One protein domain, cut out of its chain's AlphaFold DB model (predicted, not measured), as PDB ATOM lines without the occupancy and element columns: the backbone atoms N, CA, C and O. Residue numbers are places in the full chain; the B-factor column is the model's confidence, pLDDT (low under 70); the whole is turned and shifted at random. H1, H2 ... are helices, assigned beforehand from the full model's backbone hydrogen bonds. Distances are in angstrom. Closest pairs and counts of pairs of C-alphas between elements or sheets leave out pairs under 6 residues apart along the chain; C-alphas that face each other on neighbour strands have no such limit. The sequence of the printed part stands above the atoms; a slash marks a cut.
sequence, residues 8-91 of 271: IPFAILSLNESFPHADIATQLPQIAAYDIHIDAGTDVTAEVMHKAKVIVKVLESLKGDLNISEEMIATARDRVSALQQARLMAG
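Overview. This is residues 8 to 91 of the 271 residues of an uncharacterized protein of Phlebia centrifuga (UniProt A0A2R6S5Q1). Two long helices, H4 and H5, lie side by side as a helical hairpin, and the earlier residues, loops with three short helices H1, H2 and H3, form a layer over one side of it. The printed part has 84 residues, with five named helices in the order H1, H2, H3, H4, H5 along the chain and no named strand: all helix. It is compact, with a radius of gyration of the C-alphas of 12.6 A and spans of 41 by 20 by 19 A.

Along the chain. H1 is residues 15 to 18, from C-alpha 15 at (1.214, -23.413, -38.344); H2 is 24 to 27, H3 29 to 32. H4, residues 46 to 61, measures 22.3 A; H5, residues 70 to 89, measures 28.5 A and ends at C-alpha 89 (11.432, -43.720, -47.126).

Arrangement. H1 only just touches H5, with 3 C-alpha pairs within 8 A, closest Leu 15 and Met 72, 7.5 A. H2 and H3 touch only at the corner, closest C-alphas Ala 25 and Ala 32, 5.6 A. H3 only just touches H4, with 3 such pairs, closest Ile 31 and Ile 55, 6.1 A. H4 and H5 touch, opposite ways at a shallow tilt of 24 degrees, closest C-alphas Val 56 and Ala 76, 5.5 A. In both, every O i to N i+4 pair is within hydrogen-bond range; H1, H2 and H3 are too short for one.

Size, cuts and confidence. The printed part has no cut. The H3 to H4 link is long, 13 residues. pLDDT is under 70 at residues 9, 25 and 89 to 91.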
ATOM      1  N   ILE A   8      12.959 -37.179 -40.132       75.81
ATOM      2  CA  ILE A   8      12.587 -36.149 -41.107       75.81
ATOM      3  C   ILE A   8      13.863 -35.480 -41.650       75.81
ATOM      4  O   ILE A   8      14.703 -35.069 -40.854       75.81
ATOM      5  N   PRO A   9      14.046 -35.350 -42.975       69.12
ATOM      6  CA  PRO A   9      15.277 -34.801 -43.553       69.12
ATOM      7  C   PRO A   9      15.364 -33.264 -43.542       69.12
ATOM      8  O   PRO A   9      16.429 -32.715 -43.805       69.12
ATOM      9  N   PHE A  10      14.267 -32.565 -43.243       75.81
ATOM     10  CA  PHE A  10      14.173 -31.102 -43.192       75.81
ATOM     11  C   PHE A  10      13.246 -30.662 -42.049       75.81
ATOM     12  O   PHE A  10      12.460 -31.463 -41.552       75.81
ATOM     13  N   ALA A  11      13.334 -29.403 -41.620       81.69
ATOM     14  CA  ALA A  11      12.451 -28.881 -40.582       81.69
ATOM     15  C   ALA A  11      11.033 -28.649 -41.131       81.69
ATOM     16  O   ALA A  11      10.863 -28.116 -42.229       81.69
ATOM     17  N   ILE A  12      10.018 -29.032 -40.361       84.19
ATOM     18  CA  ILE A  12       8.612 -28.747 -40.638       84.19
ATOM     19  C   ILE A  12       8.161 -27.699 -39.622       84.19
ATOM     20  O   ILE A  12       8.018 -27.997 -38.437       84.19
ATOM     21  N   LEU A  13       7.946 -26.474 -40.099       86.25
ATOM     22  CA  LEU A  13       7.468 -25.364 -39.274       86.25
ATOM     23  C   LEU A  13       6.091 -25.675 -38.675       86.25
ATOM     24  O   LEU A  13       5.304 -26.406 -39.276       86.25
ATOM     25  N   SER A  14       5.783 -25.076 -37.529       86.31
ATOM     26  CA  SER A  14       4.434 -25.027 -36.944       86.31
ATOM     27  C   SER A  14       3.504 -24.118 -37.763       86.31
ATOM     28  O   SER A  14       3.944 -23.369 -38.640       86.31
ATOM     29  N   LEU A  15       2.182 -24.230 -37.596       83.38
ATOM     30  CA  LEU A  15       1.214 -23.413 -38.344       83.38
ATOM     31  C   LEU A  15       1.355 -21.953 -37.936       83.38
ATOM     32  O   LEU A  15       1.337 -21.093 -38.809       83.38
ATOM     33  N   ASN A  16       1.593 -21.696 -36.651       83.50
ATOM     34  CA  ASN A  16       1.860 -20.356 -36.144       83.50
ATOM     35  C   ASN A  16       3.089 -19.706 -36.805       83.50
ATOM     36  O   ASN A  16       3.071 -18.525 -37.131       83.50
ATOM     37  N   GLU A  17       4.141 -20.481 -37.074       83.31
ATOM     38  CA  GLU A  17       5.327 -19.987 -37.791       83.31
ATOM     39  C   GLU A  17       5.093 -19.817 -39.295       83.31
ATOM     40  O   GLU A  17       5.693 -18.944 -39.914       83.31
ATOM     41  N   SER A  18       4.233 -20.643 -39.897       84.31
ATOM     42  CA  SER A  18       3.887 -20.522 -41.323       84.31
ATOM     43  C   SER A  18       2.925 -19.364 -41.596       84.31
ATOM     44  O   SER A  18       2.908 -18.834 -42.701       84.31
ATOM     45  N   PHE A  19       2.153 -18.952 -40.587       84.94
ATOM     46  CA  PHE A  19       1.165 -17.881 -40.676       84.94
ATOM     47  C   PHE A  19       1.290 -16.918 -39.481       84.94
ATOM     48  O   PHE A  19       0.363 -16.814 -38.682       84.94
ATOM     49  N   PRO A  20       2.396 -16.157 -39.364       78.19
ATOM     50  CA  PRO A  20       2.664 -15.294 -38.203       78.19
ATOM     51  C   PRO A  20       1.672 -14.130 -38.049       78.19
ATOM     52  O   PRO A  20       1.634 -13.473 -37.013       78.19
ATOM     53  N   HIS A  21       0.892 -13.843 -39.093       77.06
ATOM     54  CA  HIS A  21      -0.138 -12.803 -39.101       77.06
ATOM     55  C   HIS A  21      -1.527 -13.326 -38.712       77.06
ATOM     56  O   HIS A  21      -2.414 -12.524 -38.427       77.06
ATOM     57  N   ALA A  22      -1.721 -14.648 -38.702       71.62
ATOM     58  CA  ALA A  22      -2.914 -15.269 -38.156       71.62
ATOM     59  C   ALA A  22      -2.655 -15.468 -36.660       71.62
ATOM     60  O   ALA A  22      -1.724 -16.172 -36.285       71.62
ATOM     61  N   ASP A  23      -3.434 -14.825 -35.791       73.69
ATOM     62  CA  ASP A  23      -3.305 -14.991 -34.339       73.69
ATOM     63  C   ASP A  23      -3.881 -16.358 -33.915       73.69
ATOM     64  O   ASP A  23      -4.912 -16.461 -33.252       73.69
ATOM     65  N   ILE A  24      -3.242 -17.442 -34.378       73.38
ATOM     66  CA  ILE A  24      -3.716 -18.828 -34.254       73.38
ATOM     67  C   ILE A  24      -3.877 -19.206 -32.781       73.38
ATOM     68  O   ILE A  24      -4.810 -19.927 -32.425       73.38
ATOM     69  N   ALA A  25      -3.003 -18.691 -31.913       69.19
ATOM     70  CA  ALA A  25      -3.029 -18.967 -30.482       69.19
ATOM     71  C   ALA A  25      -4.320 -18.478 -29.805       69.19
ATOM     72  O   ALA A  25      -4.841 -19.171 -28.927       69.19
ATOM     73  N   THR A  26      -4.854 -17.319 -30.207       72.94
ATOM     74  CA  THR A  26      -6.087 -16.765 -29.622       72.94
ATOM     75  C   THR A  26      -7.335 -17.155 -30.410       72.94
ATOM     76  O   THR A  26      -8.375 -17.429 -29.811       72.94
ATOM     77  N   GLN A  27      -7.239 -17.226 -31.740       71.00
ATOM     78  CA  GLN A  27      -8.378 -17.459 -32.630       71.00
ATOM     79  C   GLN A  27      -8.710 -18.945 -32.790       71.00
ATOM     80  O   GLN A  27      -9.865 -19.299 -33.017       71.00
ATOM     81  N   LEU A  28      -7.721 -19.832 -32.640       75.81
ATOM     82  CA  LEU A  28      -7.866 -21.278 -32.811       75.81
ATOM     83  C   LEU A  28      -7.216 -22.033 -31.634       75.81
ATOM     84  O   LEU A  28      -6.318 -22.858 -31.837       75.81
ATOM     85  N   PRO A  29      -7.699 -21.838 -30.388       75.50
ATOM     86  CA  PRO A  29      -7.109 -22.458 -29.194       75.50
ATOM     87  C   PRO A  29      -7.137 -23.996 -29.243       75.50
ATOM     88  O   PRO A  29      -6.341 -24.665 -28.589       75.50
ATOM     89  N   GLN A  30      -8.024 -24.565 -30.064       72.75
ATOM     90  CA  GLN A  30      -8.135 -26.004 -30.314       72.75
ATOM     91  C   GLN A  30      -6.938 -26.574 -31.102       72.75
ATOM     92  O   GLN A  30      -6.703 -27.778 -31.063       72.75
ATOM     93  N   ILE A  31      -6.183 -25.722 -31.806       75.25
ATOM     94  CA  ILE A  31      -5.005 -26.090 -32.606       75.25
ATOM     95  C   ILE A  31      -3.717 -25.901 -31.799       75.25
ATOM     96  O   ILE A  31      -2.789 -26.692 -31.946       75.25
ATOM     97  N   ALA A  32      -3.683 -24.926 -30.885       70.25
ATOM     98  CA  ALA A  32      -2.495 -24.560 -30.109       70.25
ATOM     99  C   ALA A  32      -1.885 -25.717 -29.287       70.25
ATOM    100  O   ALA A  32      -0.678 -25.756 -29.082       70.25
ATOM    101  N   ALA A  33      -2.697 -26.684 -28.841       72.00
ATOM    102  CA  ALA A  33      -2.215 -27.855 -28.097       72.00
ATOM    103  C   ALA A  33      -1.565 -28.942 -28.982       72.00
ATOM    104  O   ALA A  33      -0.876 -29.827 -28.471       72.00
ATOM    105  N   TYR A  34      -1.809 -28.903 -30.295       80.00
ATOM    106  CA  TYR A  34      -1.344 -29.906 -31.257       80.00
ATOM    107  C   TYR A  34      -0.323 -29.353 -32.250       80.00
ATOM    108  O   TYR A  34       0.423 -30.148 -32.822       80.00
ATOM    109  N   ASP A  35      -0.288 -28.033 -32.452       83.12
ATOM    110  CA  ASP A  35       0.667 -27.374 -33.335       83.12
ATOM    111  C   ASP A  35       2.088 -27.534 -32.802       83.12
ATOM    112  O   ASP A  35       2.393 -27.187 -31.661       83.12
ATOM    113  N   ILE A  36       2.950 -28.121 -33.626       80.12
ATOM    114  CA  ILE A  36       4.320 -28.446 -33.250       80.12
ATOM    115  C   ILE A  36       5.265 -28.065 -34.376       80.12
ATOM    116  O   ILE A  36       5.027 -28.374 -35.545       80.12
ATOM    117  N   HIS A  37       6.356 -27.412 -33.995       85.44
ATOM    118  CA  HIS A  37       7.547 -27.334 -34.819       85.44
ATOM    119  C   HIS A  37       8.252 -28.690 -34.773       85.44
ATOM    120  O   HIS A  37       8.338 -29.307 -33.706       85.44
ATOM    121  N   ILE A  38       8.745 -29.163 -35.913       83.75
ATOM    122  CA  ILE A  38       9.484 -30.418 -35.986       83.75
ATOM    123  C   ILE A  38      10.834 -30.169 -36.645       83.75
ATOM    124  O   ILE A  38      10.909 -29.921 -37.847       83.75
ATOM    125  N   ASP A  39      11.903 -30.283 -35.862       81.69
ATOM    126  CA  ASP A  39      13.266 -30.104 -36.352       81.69
ATOM    127  C   ASP A  39      13.679 -31.212 -37.327       81.69
ATOM    128  O   ASP A  39      13.244 -32.371 -37.232       81.69
ATOM    129  N   ALA A  40      14.598 -30.874 -38.232       76.38
ATOM    130  CA  ALA A  40      15.273 -31.864 -39.058       76.38
ATOM    131  C   ALA A  40      15.989 -32.899 -38.170       76.38
ATOM    132  O   ALA A  40      16.634 -32.565 -37.179       76.38
ATOM    133  N   GLY A  41      15.886 -34.174 -38.530       73.69
ATOM    134  CA  GLY A  41      16.429 -35.295 -37.767       73.69
ATOM    135  C   GLY A  41      15.501 -35.836 -36.678       73.69
ATOM    136  O   GLY A  41      15.827 -36.871 -36.098       73.69
ATOM    137  N   THR A  42      14.346 -35.206 -36.431       81.12
ATOM    138  CA  THR A  42      13.353 -35.708 -35.469       81.12
ATOM    139  C   THR A  42      12.740 -37.022 -35.944       81.12
ATOM    140  O   THR A  42      12.401 -37.189 -37.120       81.12
ATOM    141  N   ASP A  43      12.576 -37.953 -35.008       81.94
ATOM    142  CA  ASP A  43      11.928 -39.238 -35.230       81.94
ATOM    143  C   ASP A  43      10.415 -39.052 -35.500       81.94
ATOM    144  O   ASP A  43       9.682 -38.455 -34.707       81.94
ATOM    145  N   VAL A  44       9.913 -39.607 -36.605       80.94
ATOM    146  CA  VAL A  44       8.489 -39.637 -36.969       80.94
ATOM    147  C   VAL A  44       7.777 -40.681 -36.107       80.94
ATOM    148  O   VAL A  44       7.536 -41.821 -36.516       80.94
ATOM    149  N   THR A  45       7.451 -40.300 -34.876       82.69
ATOM    150  CA  THR A  45       6.717 -41.161 -33.944       82.69
ATOM    151  C   THR A  45       5.222 -41.211 -34.276       82.69
ATOM    152  O   THR A  45       4.675 -40.377 -35.006       82.69
ATOM    153  N   ALA A  46       4.519 -42.196 -33.707       80.12
ATOM    154  CA  ALA A  46       3.060 -42.267 -33.796       80.12
ATOM    155  C   ALA A  46       2.384 -41.010 -33.215       80.12
ATOM    156  O   ALA A  46       1.339 -40.598 -33.714       80.12
ATOM    157  N   GLU A  47       3.002 -40.383 -32.211       82.94
ATOM    158  CA  GLU A  47       2.518 -39.150 -31.593       82.94
ATOM    159  C   GLU A  47       2.637 -37.947 -32.540       82.94
ATOM    160  O   GLU A  47       1.656 -37.232 -32.732       82.94
ATOM    161  N   VAL A  48       3.787 -37.765 -33.201       83.56
ATOM    162  CA  VAL A  48       4.007 -36.685 -34.185       83.56
ATOM    163  C   VAL A  48       3.012 -36.797 -35.344       83.56
ATOM    164  O   VAL A  48       2.358 -35.823 -35.720       83.56
ATOM    165  N   MET A  49       2.813 -38.016 -35.855       85.44
ATOM    166  CA  MET A  49       1.809 -38.294 -36.886       85.44
ATOM    167  C   MET A  49       0.379 -38.024 -36.410       85.44
ATOM    168  O   MET A  49      -0.452 -37.565 -37.195       85.44
ATOM    169  N   HIS A  50       0.066 -38.350 -35.155       87.69
ATOM    170  CA  HIS A  50      -1.257 -38.122 -34.588       87.69
ATOM    171  C   HIS A  50      -1.552 -36.625 -34.473       87.69
ATOM    172  O   HIS A  50      -2.586 -36.187 -34.971       87.69
ATOM    173  N   LYS A  51      -0.621 -35.840 -33.916       87.25
ATOM    174  CA  LYS A  51      -0.754 -34.382 -33.785       87.25
ATOM    175  C   LYS A  51      -0.996 -33.709 -35.141       87.25
ATOM    176  O   LYS A  51      -1.994 -33.011 -35.296       87.25
ATOM    177  N   ALA A  52      -0.189 -34.024 -36.159       86.00
ATOM    178  CA  ALA A  52      -0.356 -33.467 -37.506       86.00
ATOM    179  C   ALA A  52      -1.724 -33.803 -38.138       86.00
ATOM    180  O   ALA A  52      -2.364 -32.949 -38.750       86.00
ATOM    181  N   LYS A  53      -2.218 -35.037 -37.957       89.19
ATOM    182  CA  LYS A  53      -3.542 -35.450 -38.460       89.19
ATOM    183  C   LYS A  53      -4.699 -34.793 -37.709       89.19
ATOM    184  O   LYS A  53      -5.718 -34.488 -38.326       89.19
ATOM    185  N   VAL A  54      -4.563 -34.594 -36.397       89.44
ATOM    186  CA  VAL A  54      -5.573 -33.901 -35.582       89.44
ATOM    187  C   VAL A  54      -5.732 -32.462 -36.062       89.44
ATOM    188  O   VAL A  54      -6.864 -32.039 -36.268       89.44
ATOM    189  N   ILE A  55      -4.634 -31.756 -36.345       87.75
ATOM    190  CA  ILE A  55      -4.671 -30.388 -36.885       87.75
ATOM    191  C   ILE A  55      -5.453 -30.325 -38.201       87.75
ATOM    192  O   ILE A  55      -6.357 -29.501 -38.325       87.75
ATOM    193  N   VAL A  56      -5.158 -31.216 -39.158       88.88
ATOM    194  CA  VAL A  56      -5.896 -31.277 -40.435       88.88
ATOM    195  C   VAL A  56      -7.389 -31.472 -40.184       88.88
ATOM    196  O   VAL A  56      -8.202 -30.737 -40.733       88.88
ATOM    197  N   LYS A  57      -7.759 -32.408 -39.304       88.50
ATOM    198  CA  LYS A  57      -9.163 -32.693 -38.990       88.50
ATOM    199  C   LYS A  57      -9.873 -31.502 -38.333       88.50
ATOM    200  O   LYS A  57     -11.030 -31.242 -38.655       88.50
ATOM    201  N   VAL A  58      -9.201 -30.794 -37.424       86.94
ATOM    202  CA  VAL A  58      -9.746 -29.593 -36.767       86.94
ATOM    203  C   VAL A  58      -9.968 -28.487 -37.799       86.94
ATOM    204  O   VAL A  58     -11.076 -27.962 -37.888       86.94
ATOM    205  N   LEU A  59      -8.973 -28.199 -38.642       85.69
ATOM    206  CA  LEU A  59      -9.082 -27.186 -39.695       85.69
ATOM    207  C   LEU A  59     -10.165 -27.524 -40.731       85.69
ATOM    208  O   LEU A  59     -10.921 -26.648 -41.139       85.69
ATOM    209  N   GLU A  60     -10.293 -28.793 -41.120       87.44
ATOM    210  CA  GLU A  60     -11.352 -29.242 -42.030       87.44
ATOM    211  C   GLU A  60     -12.750 -29.136 -41.406       87.44
ATOM    212  O   GLU A  60     -13.706 -28.816 -42.109       87.44
ATOM    213  N   SER A  61     -12.889 -29.369 -40.095       85.56
ATOM    214  CA  SER A  61     -14.176 -29.241 -39.394       85.56
ATOM    215  C   SER A  61     -14.645 -27.794 -39.228       85.56
ATOM    216  O   SER A  61     -15.841 -27.548 -39.099       85.56
ATOM    217  N   LEU A  62     -13.707 -26.849 -39.262       81.81
ATOM    218  CA  LEU A  62     -13.948 -25.412 -39.156       81.81
ATOM    219  C   LEU A  62     -13.907 -24.718 -40.531       81.81
ATOM    220  O   LEU A  62     -13.890 -23.491 -40.630       81.81
ATOM    221  N   LYS A  63     -13.888 -25.503 -41.614       79.81
ATOM    222  CA  LYS A  63     -13.849 -24.996 -42.982       79.81
ATOM    223  C   LYS A  63     -15.050 -24.078 -43.251       79.81
ATOM    224  O   LYS A  63     -16.194 -24.522 -43.194       79.81
ATOM    225  N   GLY A  64     -14.775 -22.817 -43.585       73.31
ATOM    226  CA  GLY A  64     -15.784 -21.773 -43.807       73.31
ATOM    227  C   GLY A  64     -15.852 -20.707 -42.708       73.31
ATOM    228  O   GLY A  64     -16.566 -19.722 -42.882       73.31
ATOM    229  N   ASP A  65     -15.106 -20.868 -41.612       79.19
ATOM    230  CA  ASP A  65     -14.865 -19.789 -40.649       79.19
ATOM    231  C   ASP A  65     -13.983 -18.692 -41.281       79.19
ATOM    232  O   ASP A  65     -13.036 -18.987 -42.013       79.19
ATOM    233  N   LEU A  66     -14.274 -17.421 -40.985       73.56
ATOM    234  CA  LEU A  66     -13.543 -16.251 -41.497       73.56
ATOM    235  C   LEU A  66     -12.064 -16.252 -41.080       73.56
ATOM    236  O   LEU A  66     -11.242 -15.620 -41.739       73.56
ATOM    237  N   ASN A  67     -11.731 -16.972 -40.008       74.69
ATOM    238  CA  ASN A  67     -10.378 -17.048 -39.459       74.69
ATOM    239  C   ASN A  67      -9.533 -18.199 -40.044       74.69
ATOM    240  O   ASN A  67      -8.393 -18.386 -39.625       74.69
ATOM    241  N   ILE A  68     -10.064 -18.991 -40.988       79.44
ATOM    242  CA  ILE A  68      -9.364 -20.143 -41.580       79.44
ATOM    243  C   ILE A  68      -9.276 -19.989 -43.096       79.44
ATOM    244  O   ILE A  68     -10.287 -20.003 -43.797       79.44
ATOM    245  N   SER A  69      -8.052 -19.911 -43.620       82.94
ATOM    246  CA  SER A  69      -7.821 -19.898 -45.065       82.94
ATOM    247  C   SER A  69      -7.711 -21.315 -45.646       82.94
ATOM    248  O   SER A  69      -7.264 -22.259 -44.987       82.94
ATOM    249  N   GLU A  70      -8.069 -21.470 -46.924       84.00
ATOM    250  CA  GLU A  70      -7.820 -22.716 -47.673       84.00
ATOM    251  C   GLU A  70      -6.317 -23.048 -47.732       84.00
ATOM    252  O   GLU A  70      -5.942 -24.221 -47.722       84.00
ATOM    253  N   GLU A  71      -5.446 -22.034 -47.705       84.50
ATOM    254  CA  GLU A  71      -3.990 -22.210 -47.654       84.50
ATOM    255  C   GLU A  71      -3.517 -22.835 -46.334       84.50
ATOM    256  O   GLU A  71      -2.608 -23.667 -46.347       84.50
ATOM    257  N   MET A  72      -4.146 -22.508 -45.198       83.31
ATOM    258  CA  MET A  72      -3.836 -23.134 -43.904       83.31
ATOM    259  C   MET A  72      -4.194 -24.625 -43.905       83.31
ATOM    260  O   MET A  72      -3.416 -25.453 -43.422       83.31
ATOM    261  N   ILE A  73      -5.342 -24.985 -44.491       85.69
ATOM    262  CA  ILE A  73      -5.775 -26.383 -44.643       85.69
ATOM    263  C   ILE A  73      -4.818 -27.138 -45.577       85.69
ATOM    264  O   ILE A  73      -4.395 -28.251 -45.252       85.69
ATOM    265  N   ALA A  74      -4.453 -26.538 -46.716       85.56
ATOM    266  CA  ALA A  74      -3.493 -27.115 -47.657       85.56
ATOM    267  C   ALA A  74      -2.126 -27.342 -46.993       85.56
ATOM    268  O   ALA A  74      -1.618 -28.461 -46.999       85.56
ATOM    269  N   THR A  75      -1.607 -26.330 -46.294       87.94
ATOM    270  CA  THR A  75      -0.333 -26.412 -45.568       87.94
ATOM    271  C   THR A  75      -0.348 -27.532 -44.525       87.94
ATOM    272  O   THR A  75       0.609 -28.297 -44.418       87.94
ATOM    273  N   ALA A  76      -1.438 -27.701 -43.771       87.00
ATOM    274  CA  ALA A  76      -1.552 -28.795 -42.806       87.00
ATOM    275  C   ALA A  76      -1.563 -30.187 -43.478       87.00
ATOM    276  O   ALA A  76      -0.942 -31.127 -42.969       87.00
ATOM    277  N   ARG A  77      -2.227 -30.335 -44.634       87.88
ATOM    278  CA  ARG A  77      -2.232 -31.587 -45.417       87.88
ATOM    279  C   ARG A  77      -0.853 -31.915 -45.980       87.88
ATOM    280  O   ARG A  77      -0.437 -33.078 -45.933       87.88
ATOM    281  N   ASP A  78      -0.132 -30.905 -46.446       86.62
ATOM    282  CA  ASP A  78       1.222 -31.065 -46.971       86.62
ATOM    283  C   ASP A  78       2.176 -31.560 -45.881       86.62
ATOM    284  O   ASP A  78       2.976 -32.465 -46.122       86.62
ATOM    285  N   ARG A  79       2.016 -31.095 -44.636       87.88
ATOM    286  CA  ARG A  79       2.785 -31.612 -43.489       87.88
ATOM    287  C   ARG A  79       2.515 -33.081 -43.200       87.88
ATOM    288  O   ARG A  79       3.456 -33.846 -42.996       87.88
ATOM    289  N   VAL A  80       1.248 -33.503 -43.194       86.75
ATOM    290  CA  VAL A  80       0.902 -34.926 -43.019       86.75
ATOM    291  C   VAL A  80       1.502 -35.766 -44.148       86.75
ATOM    292  O   VAL A  80       2.027 -36.852 -43.892       86.75
ATOM    293  N   SER A  81       1.476 -35.245 -45.374       86.75
ATOM    294  CA  SER A  81       2.036 -35.906 -46.553       86.75
ATOM    295  C   SER A  81       3.558 -36.035 -46.455       86.75
ATOM    296  O   SER A  81       4.085 -37.124 -46.676       86.75
ATOM    297  N   ALA A  82       4.254 -34.981 -46.024       82.31
ATOM    298  CA  ALA A  82       5.697 -34.985 -45.786       82.31
ATOM    299  C   ALA A  82       6.102 -36.015 -44.717       82.31
ATOM    300  O   ALA A  82       7.015 -36.813 -44.933       82.31
ATOM    301  N   LEU A  83       5.381 -36.072 -43.592       84.19
ATOM    302  CA  LEU A  83       5.644 -37.054 -42.536       84.19
ATOM    303  C   LEU A  83       5.356 -38.497 -42.992       84.19
ATOM    304  O   LEU A  83       6.094 -39.427 -42.655       84.19
ATOM    305  N   GLN A  84       4.303 -38.701 -43.788       84.44
ATOM    306  CA  GLN A  84       3.973 -40.011 -44.351       84.44
ATOM    307  C   GLN A  84       5.023 -40.475 -45.369       84.44
ATOM    308  O   GLN A  84       5.417 -41.641 -45.343       84.44
ATOM    309  N   GLN A  85       5.519 -39.573 -46.217       78.19
ATOM    310  CA  GLN A  85       6.615 -39.854 -47.144       78.19
ATOM    311  C   GLN A  85       7.915 -40.174 -46.399       78.19
ATOM    312  O   GLN A  85       8.552 -41.176 -46.716       78.19
ATOM    313  N   ALA A  86       8.262 -39.417 -45.352       76.06
ATOM    314  CA  ALA A  86       9.429 -39.705 -44.513       76.06
ATOM    315  C   ALA A  86       9.352 -41.107 -43.875       76.06
ATOM    316  O   ALA A  86      10.341 -41.840 -43.843       76.06
ATOM    317  N   ARG A  87       8.156 -41.534 -43.442       75.25
ATOM    318  CA  ARG A  87       7.929 -42.892 -42.921       75.25
ATOM    319  C   ARG A  87       8.070 -43.980 -43.989       75.25
ATOM    320  O   ARG A  87       8.573 -45.056 -43.677       75.25
ATOM    321  N   LEU A  88       7.631 -43.719 -45.219       70.69
ATOM    322  CA  LEU A  88       7.777 -44.654 -46.340       70.69
ATOM    323  C   LEU A  88       9.245 -44.801 -46.764       70.69
ATOM    324  O   LEU A  88       9.692 -45.915 -47.019       70.69
ATOM    325  N   MET A  89      10.009 -43.705 -46.765       62.62
ATOM    326  CA  MET A  89      11.432 -43.720 -47.126       62.62
ATOM    327  C   MET A  89      12.324 -44.391 -46.074       62.62
ATOM    328  O   MET A  89      13.361 -44.952 -46.414       62.62
ATOM    329  N   ALA A  90      11.918 -44.419 -44.804       58.66
ATOM    330  CA  ALA A  90      12.667 -45.108 -43.753       58.66
ATOM    331  C   ALA A  90      12.728 -46.640 -43.914       58.66
ATOM    332  O   ALA A  90      13.600 -47.276 -43.328       58.66
ATOM    333  N   GLY A  91      11.831 -47.237 -44.709       49.44
ATOM    334  CA  GLY A  91      11.830 -48.673 -44.998       49.44
ATOM    335  C   GLY A  91      12.804 -49.112 -46.098       49.44
ATOM    336  O   GLY A  91      12.891 -50.309 -46.364       49.44
TER     337      GLY A  91